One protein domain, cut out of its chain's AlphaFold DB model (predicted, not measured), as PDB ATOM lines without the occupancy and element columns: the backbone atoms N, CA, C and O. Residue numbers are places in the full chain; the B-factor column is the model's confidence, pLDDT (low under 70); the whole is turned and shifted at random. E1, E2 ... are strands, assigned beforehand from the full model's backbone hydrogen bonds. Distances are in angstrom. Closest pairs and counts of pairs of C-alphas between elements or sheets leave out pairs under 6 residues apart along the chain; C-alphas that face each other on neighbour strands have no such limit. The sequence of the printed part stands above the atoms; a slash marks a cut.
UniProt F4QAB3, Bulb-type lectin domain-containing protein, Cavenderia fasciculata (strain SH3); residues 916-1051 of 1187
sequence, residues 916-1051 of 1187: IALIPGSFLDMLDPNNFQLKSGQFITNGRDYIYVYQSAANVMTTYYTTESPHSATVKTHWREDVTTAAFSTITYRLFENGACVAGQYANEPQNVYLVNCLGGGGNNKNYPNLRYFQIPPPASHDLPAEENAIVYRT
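What this domain is: This is residues 916 to 1051 of the 1187 residues of the protein "Bulb-type lectin domain-containing protein" of Cavenderia fasciculata (strain SH3) (UniProt F4QAB3). Three small antiparallel sheets stand like three walls round a shared middle: E2 to E5 form the largest, E6 to E8 are partly face to face with it as a loose sandwich, and E1, E9 and E10 form the third wall. Long loops join E1 to E2, E8 to E9 and E9 to E10. The printed part has 136 residues with ten named strands, E1 to E10 along the chain, and no named helix; the sheet orders are E2-E3-E4-E5, E6-E7-E8 and E1-E9-E10. The class is all strand, although under half of the residues, 65, are in named elements. The whole is compact, with a radius of gyration of the C-alphas of 14.9 A and spans of 51 by 37 by 26 A.

How they stand to each other: Begin with the largest sheet, a meander, each strand the antiparallel neighbour of the one before: E2, residues 938 to 941, E3, 946 to 951, E4, 956 to 962, and E5, 973 to 980. Look there for N 947 and O 940 at 3.0 A, N 948 and O 960 at 3.0 A, and N 959 and O 977 at 2.8 A, each within hydrogen-bond range. The second meander is E6, residues 986 to 992, E7, 995 to 1002, and E8, 1005 to 1014; find N 990 and O 997 at 2.8 A and N 1000 and O 1010 at 2.9 A. These two sheets form the sandwich, their facing parts 9.6 A centre to centre and their strands at 26 degrees. The closest C-alphas of E3 and E6 are those of Val 949 and Tyr 989, 7.2 A apart. In the third sheet, E9, residues 1027 to 1031, is the inner strand between E1, 923 to 925, and E10, 1045 to 1051; N 924 and O 1030 are 2.8 A apart, N 1031 and O 1048 2.9 A. The closest C-alphas of E1 and E2 are those of Phe 923 and Ile 940, 6.1 A; of E7 and E9, Ala 996 and Phe 1030, 7.0 A.

Where its parts are: Find C-alpha 923 at (-25.978, -103.099, 238.554), where E1 begins its 6.6 A. E2 measures 10.2 A, E3 16.2 A, E4 18.6 A, E5 19.3 A, E6 16.7 A and E7 21.0 A. E8 begins at C-alpha 1005, (-23.730, -77.374, 226.163), bends by 65 degrees at residue 1008, and measures 21.1 A. E9 measures 11.1 A; E10 measures 19.9 A and ends at C-alpha 1051, (-36.617, -99.409, 243.918).

The domain as a whole: The C-alphas of Asn 1004 and Asp 1039 are the two farthest apart, 51.2 A. The printed part has no cut. Look for pLDDT under 70 at residues 953 to 954, 982, 1017 to 1021 and 1036 to 1043.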
ATOM      1  N   ILE A 916     -32.027-109.137 247.785       74.00
ATOM      2  CA  ILE A 916     -31.542-109.057 246.413       74.00
ATOM      3  C   ILE A 916     -30.016-108.944 246.386       74.00
ATOM      4  O   ILE A 916     -29.385-108.235 247.165       74.00
ATOM      5  N   ALA A 917     -29.401-109.652 245.448       74.75
ATOM      6  CA  ALA A 917     -27.952-109.709 245.336       74.75
ATOM      7  C   ALA A 917     -27.417-108.529 244.504       74.75
ATOM      8  O   ALA A 917     -27.199-108.685 243.302       74.75
ATOM      9  N   LEU A 918     -27.201-107.354 245.108       84.56
ATOM     10  CA  LEU A 918     -26.497-106.237 244.453       84.56
ATOM     11  C   LEU A 918     -24.981-106.474 244.446       84.56
ATOM     12  O   LEU A 918     -24.212-105.880 245.197       84.56
ATOM     13  N   ILE A 919     -24.555-107.391 243.585       85.56
ATOM     14  CA  ILE A 919     -23.155-107.782 243.425       85.56
ATOM     15  C   ILE A 919     -22.420-106.673 242.646       85.56
ATOM     16  O   ILE A 919     -22.864-106.347 241.541       85.56
ATOM     17  N   PRO A 920     -21.334-106.057 243.157       85.62
ATOM     18  CA  PRO A 920     -20.650-104.969 242.457       85.62
ATOM     19  C   PRO A 920     -20.264-105.346 241.022       85.62
ATOM     20  O   PRO A 920     -19.671-106.393 240.774       85.62
ATOM     21  N   GLY A 921     -20.622-104.491 240.064       87.69
ATOM     22  CA  GLY A 921     -20.492-104.775 238.630       87.69
ATOM     23  C   GLY A 921     -21.724-105.414 237.980       87.69
ATOM     24  O   GLY A 921     -21.763-105.466 236.761       87.69
ATOM     25  N   SER A 922     -22.747-105.830 238.737       91.38
ATOM     26  CA  SER A 922     -24.012-106.375 238.190       91.38
ATOM     27  C   SER A 922     -25.158-105.368 238.079       91.38
ATOM     28  O   SER A 922     -26.233-105.707 237.582       91.38
ATOM     29  N   PHE A 923     -24.949-104.131 238.534       94.31
ATOM     30  CA  PHE A 923     -25.978-103.099 238.554       94.31
ATOM     31  C   PHE A 923     -25.410-101.697 238.335       94.31
ATOM     32  O   PHE A 923     -24.237-101.446 238.618       94.31
ATOM     33  N   LEU A 924     -26.273-100.789 237.880       94.56
ATOM     34  CA  LEU A 924     -26.106 -99.342 237.963       94.56
ATOM     35  C   LEU A 924     -26.984 -98.781 239.080       94.56
ATOM     36  O   LEU A 924     -28.067 -99.300 239.347       94.56
ATOM     37  N   ASP A 925     -26.518 -97.710 239.707       93.75
ATOM     38  CA  ASP A 925     -27.154 -97.041 240.839       93.75
ATOM     39  C   ASP A 925     -27.320 -95.549 240.514       93.75
ATOM     40  O   ASP A 925     -26.345 -94.863 240.229       93.75
ATOM     41  N   MET A 926     -28.550 -95.032 240.584       92.00
ATOM     42  CA  MET A 926     -28.886 -93.666 240.149       92.00
ATOM     43  C   MET A 926     -28.279 -92.534 241.011       92.00
ATOM     44  O   MET A 926     -28.189 -91.399 240.550       92.00
ATOM     45  N   LEU A 927     -27.865 -92.814 242.248       88.38
ATOM     46  CA  LEU A 927     -27.322 -91.837 243.208       88.38
ATOM     47  C   LEU A 927     -25.816 -92.039 243.420       88.38
ATOM     48  O   LEU A 927     -25.185 -91.189 244.043       88.38
ATOM     49  N   ASP A 928     -25.230 -93.136 242.935       83.81
ATOM     50  CA  ASP A 928     -23.786 -93.349 242.975       83.81
ATOM     51  C   ASP A 928     -23.124 -92.642 241.783       83.81
ATOM     52  O   ASP A 928     -23.203 -93.162 240.666       83.81
ATOM     53  N   PRO A 929     -22.395 -91.523 241.991       81.38
ATOM     54  CA  PRO A 929     -21.729 -90.776 240.923       81.38
ATOM     55  C   PRO A 929     -20.637 -91.580 240.186       81.38
ATOM     56  O   PRO A 929     -20.139 -91.137 239.154       81.38
ATOM     57  N   ASN A 930     -20.262 -92.767 240.660       82.56
ATOM     58  CA  ASN A 930     -19.270 -93.629 240.016       82.56
ATOM     59  C   ASN A 930     -19.882 -94.883 239.367       82.56
ATOM     60  O   ASN A 930     -19.178 -95.636 238.682       82.56
ATOM     61  N   ASN A 931     -21.180 -95.124 239.572       87.88
ATOM     62  CA  ASN A 931     -21.866 -96.321 239.093       87.88
ATOM     63  C   ASN A 931     -23.261 -96.050 238.503       87.88
ATOM     64  O   ASN A 931     -24.051 -96.974 238.347       87.88
ATOM     65  N   PHE A 932     -23.566 -94.805 238.135       92.62
ATOM     66  CA  PHE A 932     -24.837 -94.432 237.499       92.62
ATOM     67  C   PHE A 932     -24.830 -94.532 235.961       92.62
ATOM     68  O   PHE A 932     -25.868 -94.343 235.326       92.62
ATOM     69  N   GLN A 933     -23.671 -94.781 235.339       93.81
ATOM     70  CA  GLN A 933     -23.520 -94.804 233.881       93.81
ATOM     71  C   GLN A 933     -22.428 -95.767 233.395       93.81
ATOM     72  O   GLN A 933     -21.466 -96.045 234.110       93.81
ATOM     73  N   LEU A 934     -22.559 -96.194 232.140       93.12
ATOM     74  CA  LEU A 934     -21.579 -96.934 231.353       93.12
ATOM     75  C   LEU A 934     -21.079 -96.062 230.197       93.12
ATOM     76  O   LEU A 934     -21.859 -95.495 229.430       93.12
ATOM     77  N   LYS A 935     -19.760 -95.952 230.074       91.31
ATOM     78  CA  LYS A 935     -19.078 -95.321 228.938       91.31
ATOM     79  C   LYS A 935     -18.766 -96.363 227.860       91.31
ATOM     80  O   LYS A 935     -18.846 -97.562 228.117       91.31
ATOM     81  N   SER A 936     -18.364 -95.904 226.675       89.50
ATOM     82  CA  SER A 936     -17.836 -96.789 225.627       89.50
ATOM     83  C   SER A 936     -16.728 -97.699 226.182       89.50
ATOM     84  O   SER A 936     -15.818 -97.227 226.869       89.50
ATOM     85  N   GLY A 937     -16.830 -98.999 225.913       87.88
ATOM     86  CA  GLY A 937     -15.940-100.044 226.414       87.88
ATOM     87  C   GLY A 937     -16.302-100.599 227.796       87.88
ATOM     88  O   GLY A 937     -15.604-101.485 228.282       87.88
ATOM     89  N   GLN A 938     -17.356-100.097 228.449       91.69
ATOM     90  CA  GLN A 938     -17.768-100.535 229.785       91.69
ATOM     91  C   GLN A 938     -18.996-101.449 229.747       91.69
ATOM     92  O   GLN A 938     -19.758-101.473 228.779       91.69
ATOM     93  N   PHE A 939     -19.197-102.187 230.838       93.50
ATOM     94  CA  PHE A 939     -20.317-103.104 231.001       93.50
ATOM     95  C   PHE A 939     -20.743-103.262 232.458       93.50
ATOM     96  O   PHE A 939     -19.995-102.938 233.384       93.50
ATOM     97  N   ILE A 940     -21.935-103.825 232.635       94.62
ATOM     98  CA  ILE A 940     -22.311-104.561 233.844       94.62
ATOM     99  C   ILE A 940     -22.545-106.031 233.488       94.62
ATOM    100  O   ILE A 940     -22.940-106.350 232.365       94.62
ATOM    101  N   THR A 941     -22.289-106.932 234.431       92.62
ATOM    102  CA  THR A 941     -22.463-108.373 234.248       92.62
ATOM    103  C   THR A 941     -22.962-109.045 235.511       92.62
ATOM    104  O   THR A 941     -22.631-108.641 236.623       92.62
ATOM    105  N   ASN A 942     -23.722-110.120 235.339       88.69
ATOM    106  CA  ASN A 942     -24.077-111.044 236.410       88.69
ATOM    107  C   ASN A 942     -23.147-112.279 236.447       88.69
ATOM    108  O   ASN A 942     -23.449-113.265 237.111       88.69
ATOM    109  N   GLY A 943     -22.046-112.239 235.688       86.12
ATOM    110  CA  GLY A 943     -21.060-113.301 235.546       86.12
ATOM    111  C   GLY A 943     -21.279-114.247 234.361       86.12
ATOM    112  O   GLY A 943     -20.350-114.956 233.963       86.12
ATOM    113  N   ARG A 944     -22.480-114.241 233.777       84.44
ATOM    114  CA  ARG A 944     -22.840-114.970 232.553       84.44
ATOM    115  C   ARG A 944     -23.308-114.006 231.467       84.44
ATOM    116  O   ARG A 944     -22.799-114.058 230.358       84.44
ATOM    117  N   ASP A 945     -24.224-113.117 231.816       88.00
ATOM    118  CA  ASP A 945     -24.851-112.159 230.920       88.00
ATOM    119  C   ASP A 945     -24.211-110.779 231.088       88.00
ATOM    120  O   ASP A 945     -23.824-110.388 232.195       88.00
ATOM    121  N   TYR A 946     -24.095-110.036 229.991       92.25
ATOM    122  CA  TYR A 946     -23.428-108.740 229.927       92.25
ATOM    123  C   TYR A 946     -24.315-107.735 229.218       92.25
ATOM    124  O   TYR A 946     -24.817-108.016 228.132       92.25
ATOM    125  N   ILE A 947     -24.432-106.541 229.793       93.69
ATOM    126  CA  ILE A 947     -24.844-105.346 229.058       93.69
ATOM    127  C   ILE A 947     -23.578-104.567 228.769       93.69
ATOM    128  O   ILE A 947     -22.966-104.030 229.693       93.69
ATOM    129  N   TYR A 948     -23.190-104.538 227.501       92.81
ATOM    130  CA  TYR A 948     -21.971-103.894 227.037       92.81
ATOM    131  C   TYR A 948     -22.303-102.714 226.134       92.81
ATOM    132  O   TYR A 948     -23.257-102.746 225.353       92.81
ATOM    133  N   VAL A 949     -21.499-101.667 226.271       91.25
ATOM    134  CA  VAL A 949     -21.692-100.392 225.596       91.25
ATOM    135  C   VAL A 949     -20.435-100.063 224.809       91.25
ATOM    136  O   VAL A 949     -19.341-100.015 225.370       91.25
ATOM    137  N   TYR A 950     -20.580 -99.798 223.515       90.00
ATOM    138  CA  TYR A 950     -19.469 -99.472 222.628       90.00
ATOM    139  C   TYR A 950     -19.837 -98.365 221.650       90.00
ATOM    140  O   TYR A 950     -20.880 -98.405 221.008       90.00
ATOM    141  N   GLN A 951     -18.944 -97.393 221.504       86.81
ATOM    142  CA  GLN A 951     -19.059 -96.322 220.524       86.81
ATOM    143  C   GLN A 951     -18.133 -96.608 219.341       86.81
ATOM    144  O   GLN A 951     -16.913 -96.676 219.501       86.81
ATOM    145  N   SER A 952     -18.713 -96.746 218.150       81.69
ATOM    146  CA  SER A 952     -17.949 -96.863 216.904       81.69
ATOM    147  C   SER A 952     -17.425 -95.501 216.431       81.69
ATOM    148  O   SER A 952     -17.929 -94.447 216.823       81.69
ATOM    149  N   ALA A 953     -16.455 -95.516 215.510       69.94
ATOM    150  CA  ALA A 953     -15.884 -94.307 214.906       69.94
ATOM    151  C   ALA A 953     -16.906 -93.426 214.149       69.94
ATOM    152  O   ALA A 953     -16.621 -92.266 213.874       69.94
ATOM    153  N   ALA A 954     -18.098 -93.946 213.829       68.50
ATOM    154  CA  ALA A 954     -19.159 -93.232 213.116       68.50
ATOM    155  C   ALA A 954     -20.182 -92.538 214.047       68.50
ATOM    156  O   ALA A 954     -21.307 -92.273 213.631       68.50
ATOM    157  N   ASN A 955     -19.829 -92.276 215.315       74.56
ATOM    158  CA  ASN A 955     -20.735 -91.736 216.344       74.56
ATOM    159  C   ASN A 955     -22.020 -92.560 216.550       74.56
ATOM    160  O   ASN A 955     -23.071 -92.028 216.920       74.56
ATOM    161  N   VAL A 956     -21.928 -93.870 216.316       83.50
ATOM    162  CA  VAL A 956     -22.977 -94.828 216.668       83.50
ATOM    163  C   VAL A 956     -22.621 -95.427 218.018       83.50
ATOM    164  O   VAL A 956     -21.566 -96.054 218.152       83.50
ATOM    165  N   MET A 957     -23.491 -95.209 218.999       86.88
ATOM    166  CA  MET A 957     -23.439 -95.873 220.292       86.88
ATOM    167  C   MET A 957     -24.251 -97.157 220.204       86.88
ATOM    168  O   MET A 957     -25.462 -97.125 219.997       86.88
ATOM    169  N   THR A 958     -23.574 -98.282 220.361       88.69
ATOM    170  CA  THR A 958     -24.157 -99.612 220.331       88.69
ATOM    171  C   THR A 958     -24.237-100.141 221.755       88.69
ATOM    172  O   THR A 958     -23.216-100.304 222.425       88.69
ATOM    173  N   THR A 959     -25.453-100.416 222.218       89.56
ATOM    174  CA  THR A 959     -25.709-101.126 223.475       89.56
ATOM    175  C   THR A 959     -26.246-102.503 223.135       89.56
ATOM    176  O   THR A 959     -27.175-102.625 222.340       89.56
ATOM    177  N   TYR A 960     -25.678-103.558 223.708       89.44
ATOM    178  CA  TYR A 960     -26.210-104.901 223.512       89.44
ATOM    179  C   TYR A 960     -26.145-105.737 224.775       89.44
ATOM    180  O   TYR A 960     -25.282-105.557 225.636       89.44
ATOM    181  N   TYR A 961     -27.083-106.672 224.848       90.75
ATOM    182  CA  TYR A 961     -27.199-107.658 225.905       90.75
ATOM    183  C   TYR A 961     -26.850-109.043 225.363       90.75
ATOM    184  O   TYR A 961     -27.427-109.477 224.368       90.75
ATOM    185  N   THR A 962     -25.903-109.734 225.991       89.06
ATOM    186  CA  THR A 962     -25.332-111.005 225.506       89.06
ATOM    187  C   THR A 962     -25.102-111.993 226.650       89.06
ATOM    188  O   THR A 962     -24.807-111.566 227.760       89.06
ATOM    189  N   THR A 963     -25.198-113.302 226.387       81.25
ATOM    190  CA  THR A 963     -24.896-114.407 227.337       81.25
ATOM    191  C   THR A 963     -23.433-114.848 227.368       81.25
ATOM    192  O   THR A 963     -23.077-115.819 228.036       81.25
ATOM    193  N   GLU A 964     -22.583-114.197 226.586       77.25
ATOM    194  CA  GLU A 964     -21.149-114.462 226.530       77.25
ATOM    195  C   GLU A 964     -20.377-113.154 226.637       77.25
ATOM    196  O   GLU A 964     -20.941-112.072 226.455       77.25
ATOM    197  N   SER A 965     -19.072-113.270 226.893       83.62
ATOM    198  CA  SER A 965     -18.171-112.124 226.880       83.62
ATOM    199  C   SER A 965     -18.375-111.281 225.620       83.62
ATOM    200  O   SER A 965     -18.419-111.834 224.515       83.62
ATOM    201  N   PRO A 966     -18.471-109.947 225.752       86.19
ATOM    202  CA  PRO A 966     -18.671-109.059 224.613       86.19
ATOM    203  C   PRO A 966     -17.488-109.065 223.633       86.19
ATOM    204  O   PRO A 966     -17.632-108.555 222.524       86.19
ATOM    205  N   HIS A 967     -16.351-109.654 224.016       84.12
ATOM    206  CA  HIS A 967     -15.174-109.860 223.168       84.12
ATOM    207  C   HIS A 967     -15.058-111.290 222.608       84.12
ATOM    208  O   HIS A 967     -14.074-111.608 221.942       84.12
ATOM    209  N   SER A 968     -16.046-112.159 222.856       79.44
ATOM    210  CA  SER A 968     -16.119-113.494 222.248       79.44
ATOM    211  C   SER A 968     -16.233-113.388 220.722       79.44
ATOM    212  O   SER A 968     -16.897-112.497 220.200       79.44
ATOM    213  N   ALA A 969     -15.635-114.324 219.980       73.69
ATOM    214  CA  ALA A 969     -15.813-114.394 218.524       73.69
ATOM    215  C   ALA A 969     -17.240-114.826 218.123       73.69
ATOM    216  O   ALA A 969     -17.650-114.626 216.982       73.69
ATOM    217  N   THR A 970     -17.999-115.414 219.056       71.62
ATOM    218  CA  THR A 970     -19.339-115.983 218.843       71.62
ATOM    219  C   THR A 970     -20.386-115.352 219.765       71.62
ATOM    220  O   THR A 970     -21.203-116.060 220.349       71.62
ATOM    221  N   VAL A 971     -20.374-114.021 219.917       73.81
ATOM    222  CA  VAL A 971     -21.308-113.296 220.803       73.81
ATOM    223  C   VAL A 971     -22.771-113.630 220.475       73.81
ATOM    224  O   VAL A 971     -23.302-113.230 219.436       73.81
ATOM    225  N   LYS A 972     -23.458-114.315 221.394       80.56
ATOM    226  CA  LYS A 972     -24.907-114.543 221.320       80.56
ATOM    227  C   LYS A 972     -25.646-113.344 221.896       80.56
ATOM    228  O   LYS A 972     -25.806-113.209 223.105       80.56
ATOM    229  N   THR A 973     -26.092-112.469 221.005       83.00
ATOM    230  CA  THR A 973     -26.788-111.237 221.380       83.00
ATOM    231  C   THR A 973     -28.288-111.491 221.538       83.00
ATOM    232  O   THR A 973     -28.930-111.965 220.605       83.00
ATOM    233  N   HIS A 974     -28.851-111.158 222.700       82.75
ATOM    234  CA  HIS A 974     -30.296-111.179 222.951       82.75
ATOM    235  C   HIS A 974     -30.999-109.989 222.321       82.75
ATOM    236  O   HIS A 974     -31.999-110.143 221.629       82.75
ATOM    237  N   TRP A 975     -30.466-108.797 222.567       86.56
ATOM    238  CA  TRP A 975     -30.919-107.576 221.928       86.56
ATOM    239  C   TRP A 975     -29.731-106.656 221.695       86.56
ATOM    240  O   TRP A 975     -28.744-106.677 222.435       86.56
ATOM    241  N   ARG A 976     -29.840-105.867 220.631       87.69
ATOM    242  CA  ARG A 976     -28.866-104.866 220.223       87.69
ATOM    243  C   ARG A 976     -29.610-103.605 219.850       87.69
ATOM    244  O   ARG A 976     -30.621-103.658 219.156       87.69
ATOM    245  N   GLU A 977     -29.063-102.491 220.284       85.31
ATOM    246  CA  GLU A 977     -29.567-101.168 220.002       85.31
ATOM    247  C   GLU A 977     -28.419-100.305 219.488       85.31
ATOM    248  O   GLU A 977     -27.424-100.111 220.183       85.31
ATOM    249  N   ASP A 978     -28.567 -99.801 218.265       87.38
ATOM    250  CA  ASP A 978     -27.606 -98.906 217.631       87.38
ATOM    251  C   ASP A 978     -28.221 -97.508 217.545       87.38
ATOM    252  O   ASP A 978     -29.183 -97.277 216.811       87.38
ATOM    253  N   VAL A 979     -27.656 -96.559 218.288       85.19
ATOM    254  CA  VAL A 979     -28.118 -95.172 218.327       85.19
ATOM    255  C   VAL A 979     -27.105 -94.291 217.610       85.19
ATOM    256  O   VAL A 979     -25.983 -94.094 218.077       85.19
ATOM    257  N   THR A 980     -27.496 -93.762 216.452       83.19
ATOM    258  CA  THR A 980     -26.654 -92.849 215.665       83.19
ATOM    259  C   THR A 980     -26.836 -91.426 216.165       83.19
ATOM    260  O   THR A 980     -27.946 -90.899 216.126       83.19
ATOM    261  N   THR A 981     -25.756 -90.773 216.597       72.06
ATOM    262  CA  THR A 981     -25.832 -89.391 217.082       72.06
ATOM    263  C   THR A 981     -24.721 -88.540 216.479       72.06
ATOM    264  O   THR A 981     -23.604 -88.492 216.976       72.06
ATOM    265  N   ALA A 982     -25.010 -87.845 215.382       68.25
ATOM    266  CA  ALA A 982     -23.997 -87.090 214.640       68.25
ATOM    267  C   ALA A 982     -23.432 -85.850 215.374       68.25
ATOM    268  O   ALA A 982     -22.516 -85.226 214.848       68.25
ATOM    269  N   ALA A 983     -23.944 -85.478 216.556       74.75
ATOM    270  CA  ALA A 983     -23.686 -84.156 217.137       74.75
ATOM    271  C   ALA A 983     -23.286 -84.113 218.630       74.75
ATOM    272  O   ALA A 983     -23.014 -83.027 219.140       74.75
ATOM    273  N   PHE A 984     -23.204 -85.244 219.339       82.12
ATOM    274  CA  PHE A 984     -22.781 -85.244 220.747       82.12
ATOM    275  C   PHE A 984     -21.258 -85.355 220.891       82.12
ATOM    276  O   PHE A 984     -20.618 -86.153 220.210       82.12
ATOM    277  N   SER A 985     -20.678 -84.582 221.812       79.94
ATOM    278  CA  SER A 985     -19.264 -84.684 222.197       79.94
ATOM    279  C   SER A 985     -18.988 -85.848 223.140       79.94
ATOM    280  O   SER A 985     -17.884 -86.386 223.156       79.94
ATOM    281  N   THR A 986     -19.977 -86.226 223.949       82.44
ATOM    282  CA  THR A 986     -19.911 -87.360 224.873       82.44
ATOM    283  C   THR A 986     -21.216 -88.134 224.789       82.44
ATOM    284  O   THR A 986     -22.294 -87.540 224.787       82.44
ATOM    285  N   ILE A 987     -21.120 -89.462 224.710       84.31
ATOM    286  CA  ILE A 987     -22.273 -90.364 224.712       84.31
ATOM    287  C   ILE A 987     -22.042 -91.412 225.800       84.31
ATOM    288  O   ILE A 987     -20.975 -92.027 225.868       84.31
ATOM    289  N   THR A 988     -23.027 -91.611 226.668       89.94
ATOM    290  CA  THR A 988     -23.004 -92.626 227.727       89.94
ATOM    291  C   THR A 988     -24.329 -93.369 227.782       89.94
ATOM    292  O   THR A 988     -25.342 -92.906 227.267       89.94
ATOM    293  N   TYR A 989     -24.332 -94.544 228.400       91.88
ATOM    294  CA  TYR A 989     -25.552 -95.248 228.766       91.88
ATOM    295  C   TYR A 989     -25.785 -95.049 230.263       91.88
ATOM    296  O   TYR A 989     -25.011 -95.531 231.086       91.88
ATOM    297  N   ARG A 990     -26.793 -94.266 230.631       92.75
ATOM    298  CA  ARG A 990     -26.961 -93.689 231.966       92.75
ATOM    299  C   ARG A 990     -28.333 -94.015 232.546       92.75
ATOM    300  O   ARG A 990     -29.323 -94.033 231.827       92.75
ATOM    301  N   LEU A 991     -28.386 -94.243 233.856       93.31
ATOM    302  CA  LEU A 991     -29.633 -94.440 234.590       93.31
ATOM    303  C   LEU A 991     -30.272 -93.091 234.968       93.31
ATOM    304  O   LEU A 991     -29.612 -92.236 235.561       93.31
ATOM    305  N   PHE A 992     -31.551 -92.927 234.636       91.38
ATOM    306  CA  PHE A 992     -32.419 -91.798 234.988       91.38
ATOM    307  C   PHE A 992     -33.743 -92.317 235.553       91.38
ATOM    308  O   PHE A 992     -34.018 -93.510 235.474       91.38
ATOM    309  N   GLU A 993     -34.611 -91.421 236.028       89.25
ATOM    310  CA  GLU A 993     -35.986 -91.763 236.426       89.25
ATOM    311  C   GLU A 993     -36.803 -92.361 235.265       89.25
ATOM    312  O   GLU A 993     -37.668 -93.205 235.474       89.25
ATOM    313  N   ASN A 994     -36.468 -92.005 234.022       87.00
ATOM    314  CA  ASN A 994     -37.099 -92.550 232.816       87.00
ATOM    315  C   ASN A 994     -36.589 -93.953 232.435       87.00
ATOM    316  O   ASN A 994     -37.089 -94.548 231.481       87.00
ATOM    317  N   GLY A 995     -35.597 -94.488 233.153       90.50
ATOM    318  CA  GLY A 995     -34.955 -95.765 232.851       90.50
ATOM    319  C   GLY A 995     -33.467 -95.634 232.523       90.50
ATOM    320  O   GLY A 995     -32.837 -94.592 232.710       90.50
ATOM    321  N   ALA A 996     -32.886 -96.731 232.044       91.44
ATOM    322  CA  ALA A 996     -31.520 -96.760 231.536       91.44
ATOM    323  C   ALA A 996     -31.521 -96.312 230.067       91.44
ATOM    324  O   ALA A 996     -32.163 -96.944 229.229       91.44
ATOM    325  N   CYS A 997     -30.829 -95.213 229.775       90.88
ATOM    326  CA  CYS A 997     -30.935 -94.502 228.508       90.88
ATOM    327  C   CYS A 997     -29.574 -94.205 227.886       90.88
ATOM    328  O   CYS A 997     -28.618 -93.869 228.585       90.88
ATOM    329  N   VAL A 998     -29.511 -94.211 226.556       89.38
ATOM    330  CA  VAL A 998     -28.438 -93.545 225.818       89.38
ATOM    331  C   VAL A 998     -28.609 -92.037 225.992       89.38
ATOM    332  O   VAL A 998     -29.636 -91.460 225.624       89.38
ATOM    333  N   ALA A 999     -27.592 -91.412 226.570       88.88
ATOM    334  CA  ALA A 999     -27.540 -90.002 226.890       88.88
ATOM    335  C   ALA A 999     -26.357 -89.342 226.183       88.88
ATOM    336  O   ALA A 999     -25.231 -89.837 226.238       88.88
ATOM    337  N   GLY A1000     -26.618 -88.213 225.533       87.25
ATOM    338  CA  GLY A1000     -25.616 -87.414 224.839       87.25
ATOM    339  C   GLY A1000     -25.472 -86.020 225.438       87.25
ATOM    340  O   GLY A1000     -26.434 -85.467 225.972       87.25
ATOM    341  N   GLN A1001     -24.283 -85.429 225.338       87.12
ATOM    342  CA  GLN A1001     -24.063 -84.005 225.621       87.12
ATOM    343  C   GLN A1001     -23.402 -83.343 224.418       87.12
ATOM    344  O   GLN A1001     -22.510 -83.930 223.801       87.12
ATOM    345  N   TYR A1002     -23.835 -82.133 224.066       84.44
ATOM    346  CA  TYR A1002     -23.198 -81.356 223.002       84.44
ATOM    347  C   TYR A1002     -21.947 -80.641 223.521       84.44
ATOM    348  O   TYR A1002     -21.904 -80.207 224.673       84.44
ATOM    349  N   ALA A1003     -20.959 -80.437 222.644       83.75
ATOM    350  CA  ALA A1003     -19.709 -79.759 223.001       83.75
ATOM    351  C   ALA A1003     -19.934 -78.328 223.524       83.75
ATOM    352  O   ALA A1003     -19.214 -77.863 224.403       83.75
ATOM    353  N   ASN A1004     -20.933 -77.631 222.975       86.94
ATOM    354  CA  ASN A1004     -21.308 -76.265 223.338       86.94
ATOM    355  C   ASN A1004     -22.266 -76.187 224.543       86.94
ATOM    356  O   ASN A1004     -22.492 -75.091 225.047       86.94
ATOM    357  N   GLU A1005     -22.800 -77.313 225.026       85.50
ATOM    358  CA  GLU A1005     -23.730 -77.374 226.163       85.50
ATOM    359  C   GLU A1005     -23.406 -78.545 227.114       85.50
ATOM    360  O   GLU A1005     -24.240 -79.423 227.339       85.50
ATOM    361  N   PRO A1006     -22.209 -78.580 227.728       79.25
ATOM    362  CA  PRO A1006     -21.768 -79.718 228.540       79.25
ATOM    363  C   PRO A1006     -22.612 -79.955 229.808       79.25
ATOM    364  O   PRO A1006     -22.485 -80.999 230.443       79.25
ATOM    365  N   GLN A1007     -23.462 -78.997 230.192       84.38
ATOM    366  CA  GLN A1007     -24.374 -79.112 231.335       84.38
ATOM    367  C   GLN A1007     -25.711 -79.775 230.968       84.38
ATOM    368  O   GLN A1007     -26.385 -80.306 231.849       84.38
ATOM    369  N   ASN A1008     -26.087 -79.789 229.685       85.75
ATOM    370  CA  ASN A1008     -27.359 -80.342 229.231       85.75
ATOM    371  C   ASN A1008     -27.164 -81.785 228.763       85.75
ATOM    372  O   ASN A1008     -26.354 -82.072 227.881       85.75
ATOM    373  N   VAL A1009     -27.911 -82.707 229.373       85.75
ATOM    374  CA  VAL A1009     -27.905 -84.128 229.015       85.75
ATOM    375  C   VAL A1009     -29.173 -84.440 228.234       85.75
ATOM    376  O   VAL A1009     -30.276 -84.307 228.755       85.75
ATOM    377  N   TYR A1010     -29.006 -84.866 226.988       87.25
ATOM    378  CA  TYR A1010     -30.093 -85.186 226.073       87.25
ATOM    379  C   TYR A1010     -30.326 -86.697 226.054       87.25
ATOM    380  O   TYR A1010     -29.407 -87.466 225.771       87.25
ATOM    381  N   LEU A1011     -31.554 -87.123 226.358       87.50
ATOM    382  CA  LEU A1011     -31.964 -88.526 226.296       87.50
ATOM    383  C   LEU A1011     -32.344 -88.875 224.858       87.50
ATOM    384  O   LEU A1011     -33.201 -88.215 224.273       87.50
ATOM    385  N   VAL A1012     -31.705 -89.895 224.289       83.88
ATOM    386  CA  VAL A1012     -31.943 -90.293 222.894       83.88
ATOM    387  C   VAL A1012     -32.865 -91.498 222.824       83.88
ATOM    388  O   VAL A1012     -33.847 -91.488 222.088       83.88
ATOM    389  N   ASN A1013     -32.557 -92.531 223.605       86.38
ATOM    390  CA  ASN A1013     -33.378 -93.725 223.690       86.38
ATOM    391  C   ASN A1013     -33.229 -94.375 225.063       86.38
ATOM    392  O   ASN A1013     -32.147 -94.334 225.648       86.38
ATOM    393  N   CYS A1014     -34.310 -94.958 225.565       87.81
ATOM    394  CA  CYS A1014     -34.364 -95.608 226.866       87.81
ATOM    395  C   CYS A1014     -34.854 -97.046 226.707       87.81
ATOM    396  O   CYS A1014     -35.834 -97.322 226.004       87.81
ATOM    397  N   LEU A1015     -34.191 -97.964 227.405       85.56
ATOM    398  CA  LEU A1015     -34.602 -99.358 227.468       85.56
ATOM    399  C   LEU A1015     -36.020 -99.450 228.069       85.56
ATOM    400  O   LEU A1015     -36.312 -98.847 229.097       85.56
ATOM    401  N   GLY A1016     -36.921-100.177 227.396       73.12
ATOM    402  CA  GLY A1016     -38.355-100.214 227.734       73.12
ATOM    403  C   GLY A1016     -39.263 -99.375 226.818       73.12
ATOM    404  O   GLY A1016     -40.486 -99.371 227.003       73.12
ATOM    405  N   GLY A1017     -38.701 -98.722 225.793       61.75
ATOM    406  CA  GLY A1017     -39.426 -98.337 224.576       61.75
ATOM    407  C   GLY A1017     -40.383 -97.151 224.704       61.75
ATOM    408  O   GLY A1017     -41.459 -97.162 224.116       61.75
ATOM    409  N   GLY A1018     -40.029 -96.116 225.458       51.22
ATOM    410  CA  GLY A1018     -40.734 -94.840 225.399       51.22
ATOM    411  C   GLY A1018     -39.727 -93.715 225.284       51.22
ATOM    412  O   GLY A1018     -38.715 -93.744 225.974       51.22
ATOM    413  N   GLY A1019     -40.013 -92.702 224.464       55.12
ATOM    414  CA  GLY A1019     -39.387 -91.392 224.646       55.12
ATOM    415  C   GLY A1019     -39.676 -90.835 226.052       55.12
ATOM    416  O   GLY A1019     -40.103 -91.561 226.947       55.12
ATOM    417  N   ASN A1020     -39.528 -89.529 226.247       57.72
ATOM    418  CA  ASN A1020     -39.641 -88.829 227.543       57.72
ATOM    419  C   ASN A1020     -40.933 -89.058 228.384       57.72
ATOM    420  O   ASN A1020     -41.080 -88.442 229.434       57.72
ATOM    421  N   ASN A1021     -41.867 -89.912 227.955       61.53
ATOM    422  CA  ASN A1021     -43.196 -90.106 228.530       61.53
ATOM    423  C   ASN A1021     -43.311 -91.278 229.524       61.53
ATOM    424  O   ASN A1021     -44.338 -91.382 230.190       61.53
ATOM    425  N   LYS A1022     -42.320 -92.178 229.627       74.75
ATOM    426  CA  LYS A1022     -42.300 -93.205 230.683       74.75
ATOM    427  C   LYS A1022     -41.426 -92.719 231.836       74.75
ATOM    428  O   LYS A1022     -40.242 -92.474 231.638       74.75
ATOM    429  N   ASN A1023     -42.021 -92.584 233.018       81.19
ATOM    430  CA  ASN A1023     -41.319 -92.268 234.257       81.19
ATOM    431  C   ASN A1023     -41.502 -93.436 235.234       81.19
ATOM    432  O   ASN A1023     -42.619 -93.926 235.411       81.19
ATOM    433  N   TYR A1024     -40.408 -93.866 235.853       87.38
ATOM    434  CA  TYR A1024     -40.376 -94.839 236.932       87.38
ATOM    435  C   TYR A1024     -40.062 -94.096 238.240       87.38
ATOM    436  O   TYR A1024     -38.925 -94.150 238.721       87.38
ATOM    437  N   PRO A1025     -41.044 -93.386 238.837       76.44
ATOM    438  CA  PRO A1025     -40.841 -92.723 240.116       76.44
ATOM    439  C   PRO A1025     -40.448 -93.809 241.116       76.44
ATOM    440  O   PRO A1025     -41.136 -94.821 241.228       76.44
ATOM    441  N   ASN A1026     -39.324 -93.629 241.807       87.44
ATOM    442  CA  ASN A1026     -38.661 -94.606 242.686       87.44
ATOM    443  C   ASN A1026     -37.636 -95.549 242.035       87.44
ATOM    444  O   ASN A1026     -37.070 -96.369 242.758       87.44
ATOM    445  N   LEU A1027     -37.327 -95.442 240.739       91.69
ATOM    446  CA  LEU A1027     -36.197 -96.163 240.145       91.69
ATOM    447  C   LEU A1027     -34.889 -95.797 240.854       91.69
ATOM    448  O   LEU A1027     -34.509 -94.635 240.955       91.69
ATOM    449  N   ARG A1028     -34.185 -96.814 241.348       93.56
ATOM    450  CA  ARG A1028     -32.892 -96.685 242.023       93.56
ATOM    451  C   ARG A1028     -31.805 -97.475 241.314       93.56
ATOM    452  O   ARG A1028     -30.709 -96.945 241.124       93.56
ATOM    453  N   TYR A1029     -32.109 -98.719 240.948       94.38
ATOM    454  CA  TYR A1029     -31.139 -99.654 240.388       94.38
ATOM    455  C   TYR A1029     -31.580-100.187 239.034       94.38
ATOM    456  O   TYR A1029     -32.734-100.576 238.860       94.38
ATOM    457  N   PHE A1030     -30.630-100.289 238.112       95.12
ATOM    458  CA  PHE A1030     -30.745-101.132 236.928       95.12
ATOM    459  C   PHE A1030     -29.823-102.328 237.101       95.12
ATOM    460  O   PHE A1030     -28.619-102.144 237.233       95.12
ATOM    461  N   GLN A1031     -30.373-103.536 237.133       93.31
ATOM    462  CA  GLN A1031     -29.638-104.735 237.516       93.31
ATOM    463  C   GLN A1031     -29.788-105.848 236.477       93.31
ATOM    464  O   GLN A1031     -30.878-106.076 235.951       93.31
ATOM    465  N   ILE A1032     -28.704-106.601 236.280       91.81
ATOM    466  CA  ILE A1032     -28.731-107.955 235.722       91.81
ATOM    467  C   ILE A1032     -28.655-108.936 236.907       91.81
ATOM    468  O   ILE A1032     -27.594-109.060 237.528       91.81
ATOM    469  N   PRO A1033     -29.759-109.589 237.309       87.19
ATOM    470  CA  PRO A1033     -29.748-110.507 238.446       87.19
ATOM    471  C   PRO A1033     -28.769-111.671 238.210       87.19
ATOM    472  O   PRO A1033     -28.731-112.179 237.089       87.19
ATOM    473  N   PRO A1034     -27.996-112.135 239.217       81.25
ATOM    474  CA  PRO A1034     -27.142-113.331 239.109       81.25
ATOM    475  C   PRO A1034     -27.920-114.519 238.556       81.25
ATOM    476  O   PRO A1034     -29.078-114.629 238.934       81.25
ATOM    477  N   PRO A1035     -27.346-115.397 237.717       72.19
ATOM    478  CA  PRO A1035     -28.048-116.567 237.192       72.19
ATOM    479  C   PRO A1035     -28.414-117.553 238.313       72.19
ATOM    480  O   PRO A1035     -27.743-117.620 239.341       72.19
ATOM    481  N   ALA A1036     -29.502-118.303 238.127       56.19
ATOM    482  CA  ALA A1036     -30.076-119.189 239.143       56.19
ATOM    483  C   ALA A1036     -29.208-120.420 239.441       56.19
ATOM    484  O   ALA A1036     -29.031-120.811 240.594       56.19
ATOM    485  N   SER A1037     -28.680-121.026 238.381       59.78
ATOM    486  CA  SER A1037     -27.674-122.079 238.416       59.78
ATOM    487  C   SER A1037     -26.921-122.084 237.084       59.78
ATOM    488  O   SER A1037     -27.395-121.547 236.079       59.78
ATOM    489  N   HIS A1038     -25.723-122.666 237.076       57.91
ATOM    490  CA  HIS A1038     -24.927-122.789 235.855       57.91
ATOM    491  C   HIS A1038     -25.503-123.805 234.857       57.91
ATOM    492  O   HIS A1038     -25.260-123.668 233.662       57.91
ATOM    493  N   ASP A1039     -26.263-124.787 235.349       56.72
ATOM    494  CA  ASP A1039     -26.773-125.915 234.559       56.72
ATOM    495  C   ASP A1039     -28.061-125.578 233.789       56.72
ATOM    496  O   ASP A1039     -28.537-126.377 232.978       56.72
ATOM    497  N   LEU A1040     -28.644-124.403 234.044       58.03
ATOM    498  CA  LEU A1040     -29.822-123.933 233.327       58.03
ATOM    499  C   LEU A1040     -29.448-123.469 231.911       58.03
ATOM    500  O   LEU A1040     -28.345-122.952 231.699       58.03
ATOM    501  N   PRO A1041     -30.347-123.638 230.921       59.59
ATOM    502  CA  PRO A1041     -30.085-123.224 229.548       59.59
ATOM    503  C   PRO A1041     -29.637-121.757 229.482       59.59
ATOM    504  O   PRO A1041     -30.176-120.908 230.194       59.59
ATOM    505  N   ALA A1042     -28.705-121.434 228.578       61.72
ATOM    506  CA  ALA A1042     -28.234-120.060 228.326       61.72
ATOM    507  C   ALA A1042     -29.368-119.069 227.984       61.72
ATOM    508  O   ALA A1042     -29.181-117.861 227.975       61.72
ATOM    509  N   GLU A1043     -30.551-119.588 227.695       65.50
ATOM    510  CA  GLU A1043     -31.753-118.847 227.355       65.50
ATOM    511  C   GLU A1043     -32.490-118.270 228.580       65.50
ATOM    512  O   GLU A1043     -33.317-117.384 228.401       65.50
ATOM    513  N   GLU A1044     -32.205-118.712 229.813       73.75
ATOM    514  CA  GLU A1044     -32.816-118.115 231.009       73.75
ATOM    515  C   GLU A1044     -32.091-116.845 231.438       73.75
ATOM    516  O   GLU A1044     -30.995-116.943 231.976       73.75
ATOM    517  N   ASN A1045     -32.673-115.661 231.270       80.50
ATOM    518  CA  ASN A1045     -32.017-114.398 231.584       80.50
ATOM    519  C   ASN A1045     -33.019-113.318 232.027       80.50
ATOM    520  O   ASN A1045     -34.219-113.418 231.771       80.50
ATOM    521  N   ALA A1046     -32.531-112.296 232.732       86.00
ATOM    522  CA  ALA A1046     -33.376-111.212 233.219       86.00
ATOM    523  C   ALA A1046     -32.613-109.889 233.283       86.00
ATOM    524  O   ALA A1046     -31.430-109.856 233.620       86.00
ATOM    525  N   ILE A1047     -33.319-108.795 233.021       90.88
ATOM    526  CA  ILE A1047     -32.867-107.427 233.289       90.88
ATOM    527  C   ILE A1047     -33.995-106.691 233.997       90.88
ATOM    528  O   ILE A1047     -35.147-106.795 233.581       90.88
ATOM    529  N   VAL A1048     -33.689-105.988 235.084       92.12
ATOM    530  CA  VAL A1048     -34.719-105.409 235.957       92.12
ATOM    531  C   VAL A1048     -34.365-104.003 236.423       92.12
ATOM    532  O   VAL A1048     -33.205-103.673 236.678       92.12
ATOM    533  N   TYR A1049     -35.397-103.186 236.578       93.69
ATOM    534  CA  TYR A1049     -35.395-101.932 237.316       93.69
ATOM    535  C   TYR A1049     -35.936-102.173 238.714       93.69
ATOM    536  O   TYR A1049     -36.938-102.874 238.889       93.69
ATOM    537  N   ARG A1050     -35.278-101.581 239.710       91.56
ATOM    538  CA  ARG A1050     -35.633-101.765 241.115       91.56
ATOM    539  C   ARG A1050     -35.712-100.465 241.883       91.56
ATOM    540  O   ARG A1050     -35.001 -99.506 241.573       91.56
ATOM    541  N   THR A1051     -36.530-100.483 242.929       89.75
ATOM    542  CA  THR A1051     -36.617 -99.409 243.918       89.75
ATOM    543  C   THR A1051     -35.437 -99.399 244.884       89.75
ATOM    544  O   THR A1051     -34.643-100.340 244.952       89.75
TER     545      THR A1051